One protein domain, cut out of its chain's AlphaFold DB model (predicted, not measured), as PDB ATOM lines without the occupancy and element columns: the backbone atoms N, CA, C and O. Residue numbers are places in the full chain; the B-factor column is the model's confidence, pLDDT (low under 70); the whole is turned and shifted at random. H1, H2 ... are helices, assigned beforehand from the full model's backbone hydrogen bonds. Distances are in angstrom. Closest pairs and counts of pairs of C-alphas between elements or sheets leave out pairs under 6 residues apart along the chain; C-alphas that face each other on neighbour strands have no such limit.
ATOM      1  N   PRO A 257     195.877 175.115 140.840       44.75
ATOM      2  CA  PRO A 257     195.830 175.544 139.450       44.75
ATOM      3  C   PRO A 257     194.401 175.973 139.093       44.75
ATOM      4  O   PRO A 257     193.466 175.191 139.323       44.75
ATOM      5  N   PRO A 258     194.210 177.201 138.569       45.03
ATOM      6  CA  PRO A 258     192.895 177.812 138.433       45.03
ATOM      7  C   PRO A 258     192.003 176.937 137.558       45.03
ATOM      8  O   PRO A 258     192.230 176.794 136.362       45.03
ATOM      9  N   PHE A 259     190.995 176.339 138.199       59.41
ATOM     10  CA  PHE A 259     190.044 175.380 137.637       59.41
ATOM     11  C   PHE A 259     190.692 174.227 136.854       59.41
ATOM     12  O   PHE A 259     191.002 174.360 135.675       59.41
ATOM     13  N   LEU A 260     190.749 173.026 137.453       72.94
ATOM     14  CA  LEU A 260     191.087 171.781 136.744       72.94
ATOM     15  C   LEU A 260     190.246 171.653 135.457       72.94
ATOM     16  O   LEU A 260     189.068 171.258 135.495       72.94
ATOM     17  N   THR A 261     190.851 172.014 134.321       88.00
ATOM     18  CA  THR A 261     190.139 172.125 133.049       88.00
ATOM     19  C   THR A 261     189.590 170.758 132.660       88.00
ATOM     20  O   THR A 261     190.055 169.710 133.126       88.00
ATOM     21  N   LYS A 262     188.569 170.732 131.798       90.00
ATOM     22  CA  LYS A 262     188.032 169.464 131.281       90.00
ATOM     23  C   LYS A 262     189.155 168.599 130.686       90.00
ATOM     24  O   LYS A 262     189.156 167.390 130.889       90.00
ATOM     25  N   GLU A 263     190.112 169.230 130.013       91.19
ATOM     26  CA  GLU A 263     191.298 168.590 129.449       91.19
ATOM     27  C   GLU A 263     192.257 168.081 130.519       91.19
ATOM     28  O   GLU A 263     192.649 166.923 130.450       91.19
ATOM     29  N   TYR A 264     192.587 168.873 131.544       92.94
ATOM     30  CA  TYR A 264     193.472 168.422 132.622       92.94
ATOM     31  C   TYR A 264     192.876 167.233 133.394       92.94
ATOM     32  O   TYR A 264     193.561 166.245 133.659       92.94
ATOM     33  N   ARG A 265     191.564 167.264 133.667       94.50
ATOM     34  CA  ARG A 265     190.830 166.129 134.254       94.50
ATOM     35  C   ARG A 265     190.867 164.890 133.353       94.50
ATOM     36  O   ARG A 265     191.045 163.786 133.858       94.50
ATOM     37  N   LEU A 266     190.712 165.056 132.035       95.00
ATOM     38  CA  LEU A 266     190.832 163.952 131.075       95.00
ATOM     39  C   LEU A 266     192.268 163.415 130.998       95.00
ATOM     40  O   LEU A 266     192.429 162.202 131.014       95.00
ATOM     41  N   LYS A 267     193.292 164.278 131.013       95.56
ATOM     42  CA  LYS A 267     194.707 163.879 131.072       95.56
ATOM     43  C   LYS A 267     194.998 163.048 132.325       95.56
ATOM     44  O   LYS A 267     195.603 161.995 132.201       95.56
ATOM     45  N   ILE A 268     194.499 163.431 133.505       96.69
ATOM     46  CA  ILE A 268     194.637 162.611 134.729       96.69
ATOM     47  C   ILE A 268     194.004 161.220 134.554       96.69
ATOM     48  O   ILE A 268     194.617 160.214 134.909       96.69
ATOM     49  N   LEU A 269     192.786 161.150 134.006       97.25
ATOM     50  CA  LEU A 269     192.086 159.877 133.803       97.25
ATOM     51  C   LEU A 269     192.785 158.979 132.774       97.25
ATOM     52  O   LEU A 269     192.900 157.778 133.003       97.25
ATOM     53  N   GLU A 270     193.275 159.562 131.683       96.88
ATOM     54  CA  GLU A 270     193.990 158.866 130.615       96.88
ATOM     55  C   GLU A 270     195.376 158.385 131.081       96.88
ATOM     56  O   GLU A 270     195.703 157.216 130.886       96.88
ATOM     57  N   THR A 271     196.138 159.205 131.821       97.00
ATOM     58  CA  THR A 271     197.391 158.770 132.466       97.00
ATOM     59  C   THR A 271     197.146 157.586 133.400       97.00
ATOM     60  O   THR A 271     197.830 156.568 133.293       97.00
ATOM     61  N   ARG A 272     196.137 157.664 134.284       97.25
ATOM     62  CA  ARG A 272     195.826 156.554 135.199       97.25
ATOM     63  C   ARG A 272     195.351 155.309 134.448       97.25
ATOM     64  O   ARG A 272     195.647 154.200 134.883       97.25
ATOM     65  N   TYR A 273     194.640 155.471 133.332       97.12
ATOM     66  CA  TYR A 273     194.188 154.363 132.486       97.12
ATOM     67  C   TYR A 273     195.337 153.615 131.803       97.12
ATOM     68  O   TYR A 273     195.281 152.388 131.698       97.12
ATOM     69  N   ARG A 274     196.376 154.342 131.382       95.19
ATOM     70  CA  ARG A 274     197.596 153.773 130.790       95.19
ATOM     71  C   ARG A 274     198.476 153.076 131.824       95.19
ATOM     72  O   ARG A 274     199.005 152.013 131.534       95.19
ATOM     73  N   GLN A 275     198.561 153.604 133.050       95.62
ATOM     74  CA  GLN A 275     199.213 152.901 134.168       95.62
ATOM     75  C   GLN A 275     198.531 151.558 134.481       95.62
ATOM     76  O   GLN A 275     199.200 150.569 134.758       95.62
ATOM     77  N   SER A 276     197.194 151.515 134.455       95.88
ATOM     78  CA  SER A 276     196.437 150.264 134.493       95.88
ATOM     79  C   SER A 276     194.992 150.482 134.060       95.88
ATOM     80  O   SER A 276     194.267 151.307 134.622       95.88
ATOM     81  N   HIS A 277     194.522 149.650 133.128       95.12
ATOM     82  CA  HIS A 277     193.130 149.646 132.671       95.12
ATOM     83  C   HIS A 277     192.127 149.270 133.781       95.12
ATOM     84  O   HIS A 277     190.913 149.434 133.617       95.12
ATOM     85  N   LYS A 278     192.616 148.754 134.919       95.38
ATOM     86  CA  LYS A 278     191.837 148.501 136.134       95.38
ATOM     87  C   LYS A 278     192.031 149.660 137.117       95.38
ATOM     88  O   LYS A 278     193.150 150.086 137.400       95.38
ATOM     89  N   ILE A 279     190.919 150.122 137.680       96.69
ATOM     90  CA  ILE A 279     190.872 151.111 138.758       96.69
ATOM     91  C   ILE A 279     189.938 150.601 139.856       96.69
ATOM     92  O   ILE A 279     188.863 150.056 139.564       96.69
ATOM     93  N   SER A 280     190.337 150.750 141.115       95.25
ATOM     94  CA  SER A 280     189.505 150.370 142.253       95.25
ATOM     95  C   SER A 280     188.340 151.354 142.436       95.25
ATOM     96  O   SER A 280     188.360 152.500 141.975       95.25
ATOM     97  N   SER A 281     187.281 150.928 143.133       91.00
ATOM     98  CA  SER A 281     186.168 151.838 143.462       91.00
ATOM     99  C   SER A 281     186.585 152.957 144.425       91.00
ATOM    100  O   SER A 281     185.870 153.955 144.529       91.00
ATOM    101  N   LEU A 282     187.703 152.764 145.125       93.31
ATOM    102  CA  LEU A 282     188.276 153.664 146.112       93.31
ATOM    103  C   LEU A 282     189.141 154.731 145.434       93.31
ATOM    104  O   LEU A 282     188.859 155.915 145.590       93.31
ATOM    105  N   GLU A 283     190.057 154.342 144.547       96.00
ATOM    106  CA  GLU A 283     190.763 155.279 143.660       96.00
ATOM    107  C   GLU A 283     189.774 156.156 142.877       96.00
ATOM    108  O   GLU A 283     189.920 157.375 142.831       96.00
ATOM    109  N   CYS A 284     188.697 155.568 142.335       95.94
ATOM    110  CA  CYS A 284     187.627 156.335 141.687       95.94
ATOM    111  C   CYS A 284     187.028 157.412 142.608       95.94
ATOM    112  O   CYS A 284     186.676 158.490 142.135       95.94
ATOM    113  N   HIS A 285     186.868 157.124 143.905       92.69
ATOM    114  CA  HIS A 285     186.347 158.072 144.888       92.69
ATOM    115  C   HIS A 285     187.379 159.149 145.251       92.69
ATOM    116  O   HIS A 285     187.008 160.316 145.330       92.69
ATOM    117  N   LEU A 286     188.661 158.799 145.394       94.94
ATOM    118  CA  LEU A 286     189.744 159.741 145.700       94.94
ATOM    119  C   LEU A 286     190.029 160.703 144.531       94.94
ATOM    120  O   LEU A 286     190.069 161.915 144.743       94.94
ATOM    121  N   ILE A 287     190.106 160.202 143.291       96.06
ATOM    122  CA  ILE A 287     190.155 161.048 142.081       96.06
ATOM    123  C   ILE A 287     188.879 161.904 141.992       96.06
ATOM    124  O   ILE A 287     188.942 163.090 141.671       96.06
ATOM    125  N   GLY A 288     187.717 161.330 142.327       94.06
ATOM    126  CA  GLY A 288     186.447 162.056 142.402       94.06
ATOM    127  C   GLY A 288     186.516 163.246 143.359       94.06
ATOM    128  O   GLY A 288     186.222 164.370 142.953       94.06
ATOM    129  N   ARG A 289     186.997 163.025 144.588       91.38
ATOM    130  CA  ARG A 289     187.215 164.067 145.600       91.38
ATOM    131  C   ARG A 289     188.147 165.162 145.081       91.38
ATOM    132  O   ARG A 289     187.796 166.332 145.191       91.38
ATOM    133  N   HIS A 290     189.253 164.805 144.425       93.94
ATOM    134  CA  HIS A 290     190.164 165.777 143.804       93.94
ATOM    135  C   HIS A 290     189.512 166.580 142.658       93.94
ATOM    136  O   HIS A 290     189.918 167.701 142.362       93.94
ATOM    137  N   PHE A 291     188.492 166.042 141.984       92.31
ATOM    138  CA  PHE A 291     187.757 166.757 140.933       92.31
ATOM    139  C   PHE A 291     186.509 167.501 141.429       92.31
ATOM    140  O   PHE A 291     185.890 168.203 140.621       92.31
ATOM    141  N   ASN A 292     186.148 167.343 142.707       89.50
ATOM    142  CA  ASN A 292     184.847 167.681 143.290       89.50
ATOM    143  C   ASN A 292     183.656 166.994 142.573       89.50
ATOM    144  O   ASN A 292     182.647 167.613 142.237       89.50
ATOM    145  N   PHE A 293     183.793 165.690 142.306       87.81
ATOM    146  CA  PHE A 293     182.767 164.827 141.712       87.81
ATOM    147  C   PHE A 293     182.595 163.519 142.500       87.81
ATOM    148  O   PHE A 293     183.531 163.004 143.105       87.81
ATOM    149  N   ASP A 294     181.411 162.902 142.419       86.88
ATOM    150  CA  ASP A 294     181.257 161.508 142.849       86.88
ATOM    151  C   ASP A 294     182.172 160.590 141.999       86.88
ATOM    152  O   ASP A 294     182.322 160.785 140.790       86.88
ATOM    153  N   GLY A 295     182.727 159.527 142.591       89.88
ATOM    154  CA  GLY A 295     183.615 158.591 141.878       89.88
ATOM    155  C   GLY A 295     182.939 157.703 140.817       89.88
ATOM    156  O   GLY A 295     183.604 157.069 139.998       89.88
ATOM    157  N   GLU A 296     181.604 157.643 140.780       91.44
ATOM    158  CA  GLU A 296     180.868 156.798 139.826       91.44
ATOM    159  C   GLU A 296     181.035 157.236 138.350       91.44
ATOM    160  O   GLU A 296     181.257 156.372 137.495       91.44
ATOM    161  N   PRO A 297     180.940 158.533 137.983       94.69
ATOM    162  CA  PRO A 297     181.437 159.058 136.709       94.69
ATOM    163  C   PRO A 297     182.794 158.497 136.258       94.69
ATOM    164  O   PRO A 297     182.898 158.063 135.112       94.69
ATOM    165  N   ILE A 298     183.787 158.438 137.149       96.25
ATOM    166  CA  ILE A 298     185.159 157.998 136.843       96.25
ATOM    167  C   ILE A 298     185.189 156.496 136.544       96.25
ATOM    168  O   ILE A 298     185.602 156.090 135.458       96.25
ATOM    169  N   GLY A 299     184.609 155.671 137.420       95.44
ATOM    170  CA  GLY A 299     184.487 154.229 137.174       95.44
ATOM    171  C   GLY A 299     183.645 153.882 135.933       95.44
ATOM    172  O   GLY A 299     183.839 152.831 135.318       95.44
ATOM    173  N   ARG A 300     182.714 154.757 135.520       95.12
ATOM    174  CA  ARG A 300     181.983 154.630 134.245       95.12
ATOM    175  C   ARG A 300     182.807 155.070 133.038       95.12
ATOM    176  O   ARG A 300     182.595 154.500 131.972       95.12
ATOM    177  N   TRP A 301     183.700 156.048 133.180       96.62
ATOM    178  CA  TRP A 301     184.627 156.460 132.124       96.62
ATOM    179  C   TRP A 301     185.629 155.334 131.828       96.62
ATOM    180  O   TRP A 301     185.662 154.867 130.692       96.62
ATOM    181  N   PHE A 302     186.284 154.770 132.854       97.00
ATOM    182  CA  PHE A 302     187.195 153.618 132.714       97.00
ATOM    183  C   PHE A 302     186.520 152.443 131.990       97.00
ATOM    184  O   PHE A 302     187.000 151.968 130.965       97.00
ATOM    185  N   LYS A 303     185.317 152.046 132.434       95.56
ATOM    186  CA  LYS A 303     184.539 150.963 131.798       95.56
ATOM    187  C   LYS A 303     184.110 151.239 130.355       95.56
ATOM    188  O   LYS A 303     183.723 150.293 129.672       95.56
ATOM    189  N   ARG A 304     184.096 152.497 129.899       94.25
ATOM    190  CA  ARG A 304     183.879 152.836 128.483       94.25
ATOM    191  C   ARG A 304     185.190 152.803 127.709       94.25
ATOM    192  O   ARG A 304     185.192 152.208 126.641       94.25
ATOM    193  N   ARG A 305     186.275 153.359 128.261       95.31
ATOM    194  CA  ARG A 305     187.617 153.337 127.655       95.31
ATOM    195  C   ARG A 305     188.077 151.895 127.386       95.31
ATOM    196  O   ARG A 305     188.372 151.571 126.247       95.31
ATOM    197  N   SER A 306     187.935 150.981 128.353       94.19
ATOM    198  CA  SER A 306     188.232 149.544 128.152       94.19
ATOM    199  C   SER A 306     187.335 148.817 127.148       94.19
ATOM    200  O   SER A 306     187.627 147.685 126.781       94.19
ATOM    201  N   ARG A 307     186.206 149.408 126.743       93.31
ATOM    202  CA  ARG A 307     185.289 148.826 125.751       93.31
ATOM    203  C   ARG A 307     185.401 149.473 124.381       93.31
ATOM    204  O   ARG A 307     184.836 148.928 123.442       93.31
ATOM    205  N   SER A 308     186.032 150.641 124.278       91.69
ATOM    206  CA  SER A 308     186.083 151.376 123.019       91.69
ATOM    207  C   SER A 308     187.071 150.761 122.037       91.69
ATOM    208  O   SER A 308     186.899 150.965 120.844       91.69
ATOM    209  N   GLY A 309     188.087 150.034 122.524       87.31
ATOM    210  CA  GLY A 309     189.154 149.484 121.678       87.31
ATOM    211  C   GLY A 309     189.971 150.558 120.952       87.31
ATOM    212  O   GLY A 309     190.729 150.230 120.053       87.31
ATOM    213  N   ILE A 310     189.789 151.831 121.324       87.38
ATOM    214  CA  ILE A 310     190.557 152.958 120.796       87.38
ATOM    215  C   ILE A 310     191.988 152.767 121.281       87.38
ATOM    216  O   ILE A 310     192.213 152.745 122.494       87.38
ATOM    217  N   GLU A 311     192.908 152.604 120.339       86.56
ATOM    218  CA  GLU A 311     194.334 152.473 120.612       86.56
ATOM    219  C   GLU A 311     194.855 153.703 121.363       86.56
ATOM    220  O   GLU A 311     194.316 154.810 121.270       86.56
ATOM    221  N   ASP A 312     195.879 153.487 122.176       88.69
ATOM    222  CA  ASP A 312     196.453 154.539 122.997       88.69
ATOM    223  C   ASP A 312     197.313 155.455 122.119       88.69
ATOM    224  O   ASP A 312     198.365 155.046 121.642       88.69
ATOM    225  N   ASP A 313     196.865 156.705 121.930       87.94
ATOM    226  CA  ASP A 313     197.599 157.762 121.215       87.94
ATOM    227  C   ASP A 313     199.092 157.756 121.611       87.94
ATOM    228  O   ASP A 313     199.385 157.973 122.799       87.94
ATOM    229  N   PRO A 314     200.025 157.492 120.675       87.81
ATOM    230  CA  PRO A 314     201.450 157.401 120.977       87.81
ATOM    231  C   PRO A 314     202.048 158.749 121.400       87.81
ATOM    232  O   PRO A 314     203.054 158.770 122.102       87.81
ATOM    233  N   ASN A 315     201.407 159.872 121.056       90.62
ATOM    234  CA  ASN A 315     201.882 161.222 121.367       90.62
ATOM    235  C   ASN A 315     201.397 161.742 122.735       90.62
ATOM    236  O   ASN A 315     201.558 162.923 123.055       90.62
ATOM    237  N   PHE A 316     200.781 160.892 123.562       89.19
ATOM    238  CA  PHE A 316     200.264 161.293 124.870       89.19
ATOM    239  C   PHE A 316     201.395 161.557 125.880       89.19
ATOM    240  O   PHE A 316     201.850 160.663 126.598       89.19
ATOM    241  N   VAL A 317     201.823 162.817 125.974       89.50
ATOM    242  CA  VAL A 317     202.844 163.254 126.937       89.50
ATOM    243  C   VAL A 317     202.294 163.223 128.366       89.50
ATOM    244  O   VAL A 317     201.379 163.969 128.735       89.50
ATOM    245  N   VAL A 318     202.894 162.378 129.202       91.38
ATOM    246  CA  VAL A 318     202.531 162.229 130.611       91.38
ATOM    247  C   VAL A 318     203.165 163.343 131.452       91.38
ATOM    248  O   VAL A 318     204.382 163.447 131.562       91.38
ATOM    249  N   CYS A 319     202.341 164.168 132.101       93.00
ATOM    250  CA  CYS A 319     202.826 165.228 132.988       93.00
ATOM    251  C   CYS A 319     203.334 164.660 134.339       93.00
ATOM    252  O   CYS A 319     202.553 164.000 135.034       93.00
ATOM    253  N   PRO A 320     204.565 164.979 134.795       93.81
ATOM    254  CA  PRO A 320     205.088 164.506 136.085       93.81
ATOM    255  C   PRO A 320     204.233 164.901 137.300       93.81
ATOM    256  O   PRO A 320     204.062 164.103 138.222       93.81
ATOM    257  N   ARG A 321     203.610 166.092 137.283       92.75
ATOM    258  CA  ARG A 321     202.670 166.533 138.337       92.75
ATOM    259  C   ARG A 321     201.441 165.615 138.433       92.75
ATOM    260  O   ARG A 321     200.972 165.335 139.533       92.75
ATOM    261  N   ILE A 322     200.956 165.098 137.298       95.75
ATOM    262  CA  ILE A 322     199.858 164.119 137.252       95.75
ATOM    263  C   ILE A 322     200.316 162.766 137.811       95.75
ATOM    264  O   ILE A 322     199.570 162.157 138.574       95.75
ATOM    265  N   LEU A 323     201.529 162.307 137.485       95.81
ATOM    266  CA  LEU A 323     202.073 161.056 138.033       95.81
ATOM    267  C   LEU A 323     202.221 161.107 139.556       95.81
ATOM    268  O   LEU A 323     201.786 160.174 140.227       95.81
ATOM    269  N   LYS A 324     202.760 162.205 140.105       96.00
ATOM    270  CA  LYS A 324     202.864 162.400 141.560       96.00
ATOM    271  C   LYS A 324     201.486 162.339 142.225       96.00
ATOM    272  O   LYS A 324     201.290 161.547 143.141       96.00
ATOM    273  N   LEU A 325     200.511 163.082 141.694       95.50
ATOM    274  CA  LEU A 325     199.130 163.064 142.185       95.50
ATOM    275  C   LEU A 325     198.505 161.657 142.145       95.50
ATOM    276  O   LEU A 325     197.842 161.249 143.095       95.50
ATOM    277  N   LEU A 326     198.693 160.916 141.052       97.06
ATOM    278  CA  LEU A 326     198.154 159.560 140.917       97.06
ATOM    279  C   LEU A 326     198.847 158.561 141.849       97.06
ATOM    280  O   LEU A 326     198.171 157.680 142.369       97.06
ATOM    281  N   SER A 327     200.144 158.733 142.112       96.00
ATOM    282  CA  SER A 327     200.889 157.953 143.107       96.00
ATOM    283  C   SER A 327     200.381 158.219 144.530       96.00
ATOM    284  O   SER A 327     200.034 157.283 145.247       96.00
ATOM    285  N   ASP A 328     200.204 159.491 144.912       95.88
ATOM    286  CA  ASP A 328     199.629 159.871 146.211       95.88
ATOM    287  C   ASP A 328     198.181 159.375 146.385       95.88
ATOM    288  O   ASP A 328     197.771 159.030 147.495       95.88
ATOM    289  N   ILE A 329     197.397 159.329 145.302       96.44
ATOM    290  CA  ILE A 329     196.048 158.742 145.293       96.44
ATOM    291  C   ILE A 329     196.098 157.214 145.402       96.44
ATOM    292  O   ILE A 329     195.262 156.657 146.109       96.44
ATOM    293  N   GLY A 330     197.046 156.555 144.730       95.19
ATOM    294  CA  GLY A 330     197.277 155.112 144.821       95.19
ATOM    295  C   GLY A 330     197.609 154.706 146.252       95.19
ATOM    296  O   GLY A 330     196.835 153.980 146.864       95.19
ATOM    297  N   ARG A 331     198.649 155.310 146.844       95.62
ATOM    298  CA  ARG A 331     199.042 155.058 148.241       95.62
ATOM    299  C   ARG A 331     197.871 155.262 149.213       95.62
ATOM    300  O   ARG A 331     197.588 154.382 150.015       95.62
ATOM    301  N   LYS A 332     197.114 156.361 149.081       93.56
ATOM    302  CA  LYS A 332     195.902 156.612 149.894       93.56
ATOM    303  C   LYS A 332     194.766 155.622 149.642       93.56
ATOM    304  O   LYS A 332     193.922 155.436 150.517       93.56
ATOM    305  N   ALA A 333     194.683 155.037 148.448       93.75
ATOM    306  CA  ALA A 333     193.722 153.986 148.150       93.75
ATOM    307  C   ALA A 333     194.139 152.666 148.798       93.75
ATOM    308  O   ALA A 333     193.270 151.973 149.315       93.75
ATOM    309  N   ASP A 334     195.432 152.352 148.813       91.56
ATOM    310  CA  ASP A 334     195.967 151.137 149.422       91.56
ATOM    311  C   ASP A 334     195.863 151.216 150.955       91.56
ATOM    312  O   ASP A 334     195.193 150.366 151.544       91.56
ATOM    313  N   GLU A 335     196.343 152.310 151.571       91.38
ATOM    314  CA  GLU A 335     196.167 152.663 152.998       91.38
ATOM    315  C   GLU A 335     194.703 152.504 153.455       91.38
ATOM    316  O   GLU A 335     194.409 151.938 154.507       91.38
ATOM    317  N   GLN A 336     193.751 152.999 152.657       89.38
ATOM    318  CA  GLN A 336     192.329 152.893 152.981       89.38
ATOM    319  C   GLN A 336     191.702 151.551 152.579       89.38
ATOM    320  O   GLN A 336     190.622 151.235 153.072       89.38
ATOM    321  N   SER A 337     192.317 150.751 151.705       88.69
ATOM    322  CA  SER A 337     191.763 149.453 151.285       88.69
ATOM    323  C   SER A 337     191.804 148.412 152.405       88.69
ATOM    324  O   SER A 337     190.922 147.552 152.475       88.69
ATOM    325  N   GLU A 338     192.771 148.548 153.315       88.69
ATOM    326  CA  GLU A 338     192.936 147.713 154.506       88.69
ATOM    327  C   GLU A 338     191.941 148.051 155.627       88.69
ATOM    328  O   GLU A 338     191.833 147.309 156.606       88.69
ATOM    329  N   PHE A 339     191.175 149.140 155.486       88.88
ATOM    330  CA  PHE A 339     190.228 149.603 156.495       88.88
ATOM    331  C   PHE A 339     189.144 148.550 156.786       88.88
ATOM    332  O   PHE A 339     188.211 148.314 156.008       88.88
TER     333      PHE A 339
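This is residues 257 to 339 of the 913 residues of an uncharacterized protein of Caenorhabditis brenneri (UniProt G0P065). Two helices, H1 and H2, run roughly side by side in opposite directions, and two more lie across them on opposite sides: the longest, H4, spans the pair on one side, and H3 runs from H2 past H1 on the other. A long loop, residues 309 to 319, swings round the side of H1 away from H2 to join H3 to H4. The printed part has 83 residues with four named helices, in the order H1, H2, H3, H4, and no named strand; the class is all helix. The whole is compact, with a radius of gyration of the C-alphas of 12.5 A, and spans 37 by 31 by 20 A.

The longest helix, H4, residues 320 to 337, touches H2, residues 281 to 291, with its residues 329 to 337 alone. Their closest C-alphas, those of Glu 283 and Ala 333, are 5.5 A apart, and the two run opposite ways at a steep tilt of 46 degrees. With its residues 322 to 326 alone, H4 touches residues 268 to 272 of H1, residues 262 to 275. The closest C-alphas there, those of Ile 268 and Ile 322, are 6.0 A apart, at a steep tilt of 65 degrees, the same way. H1 and H2 are close but not clearly touching, at a shallow tilt of 28 degrees, opposite ways; their closest C-alphas, those of Arg 265 and Phe 291, are 7.4 A apart. H3, residues 295 to 308, touches H2 with residues 295 to 299 alone, and the closest C-alphas, those of His 285 and Gly 295, are 4.1 A apart. Their tilt of 69 degrees is only just steep, and they run opposite ways. H3 is close to but not clearly touching H1, the closest C-alphas being those of Tyr 273 and Phe 302 at 7.0 A. H3 and H4 are apart. In H1, H2 and H4 every O i to N i+4 pair is within hydrogen-bond range; in H3, 9 of 10 are.

H4 measures 25.2 A from its first to its last C-alpha, from C-alpha 320 at (205.088, 164.506, 136.085) to C-alpha 337 at (191.763, 149.453, 151.285). H1 measures 20.2 A and begins with C-alpha 262 at (188.032, 169.464, 131.281). H3 measures 20.3 A and H2 15.2 A.

The C-alphas farthest apart, those of Asn 315 and Phe 339, are 38.8 A apart. The printed part has no cut. The links H1 to H2 and H2 to H3 are tight; the link H3 to H4, 11 residues, is long. The mean pLDDT of the printed part is 91.4, and residues 257 to 259 are under 70.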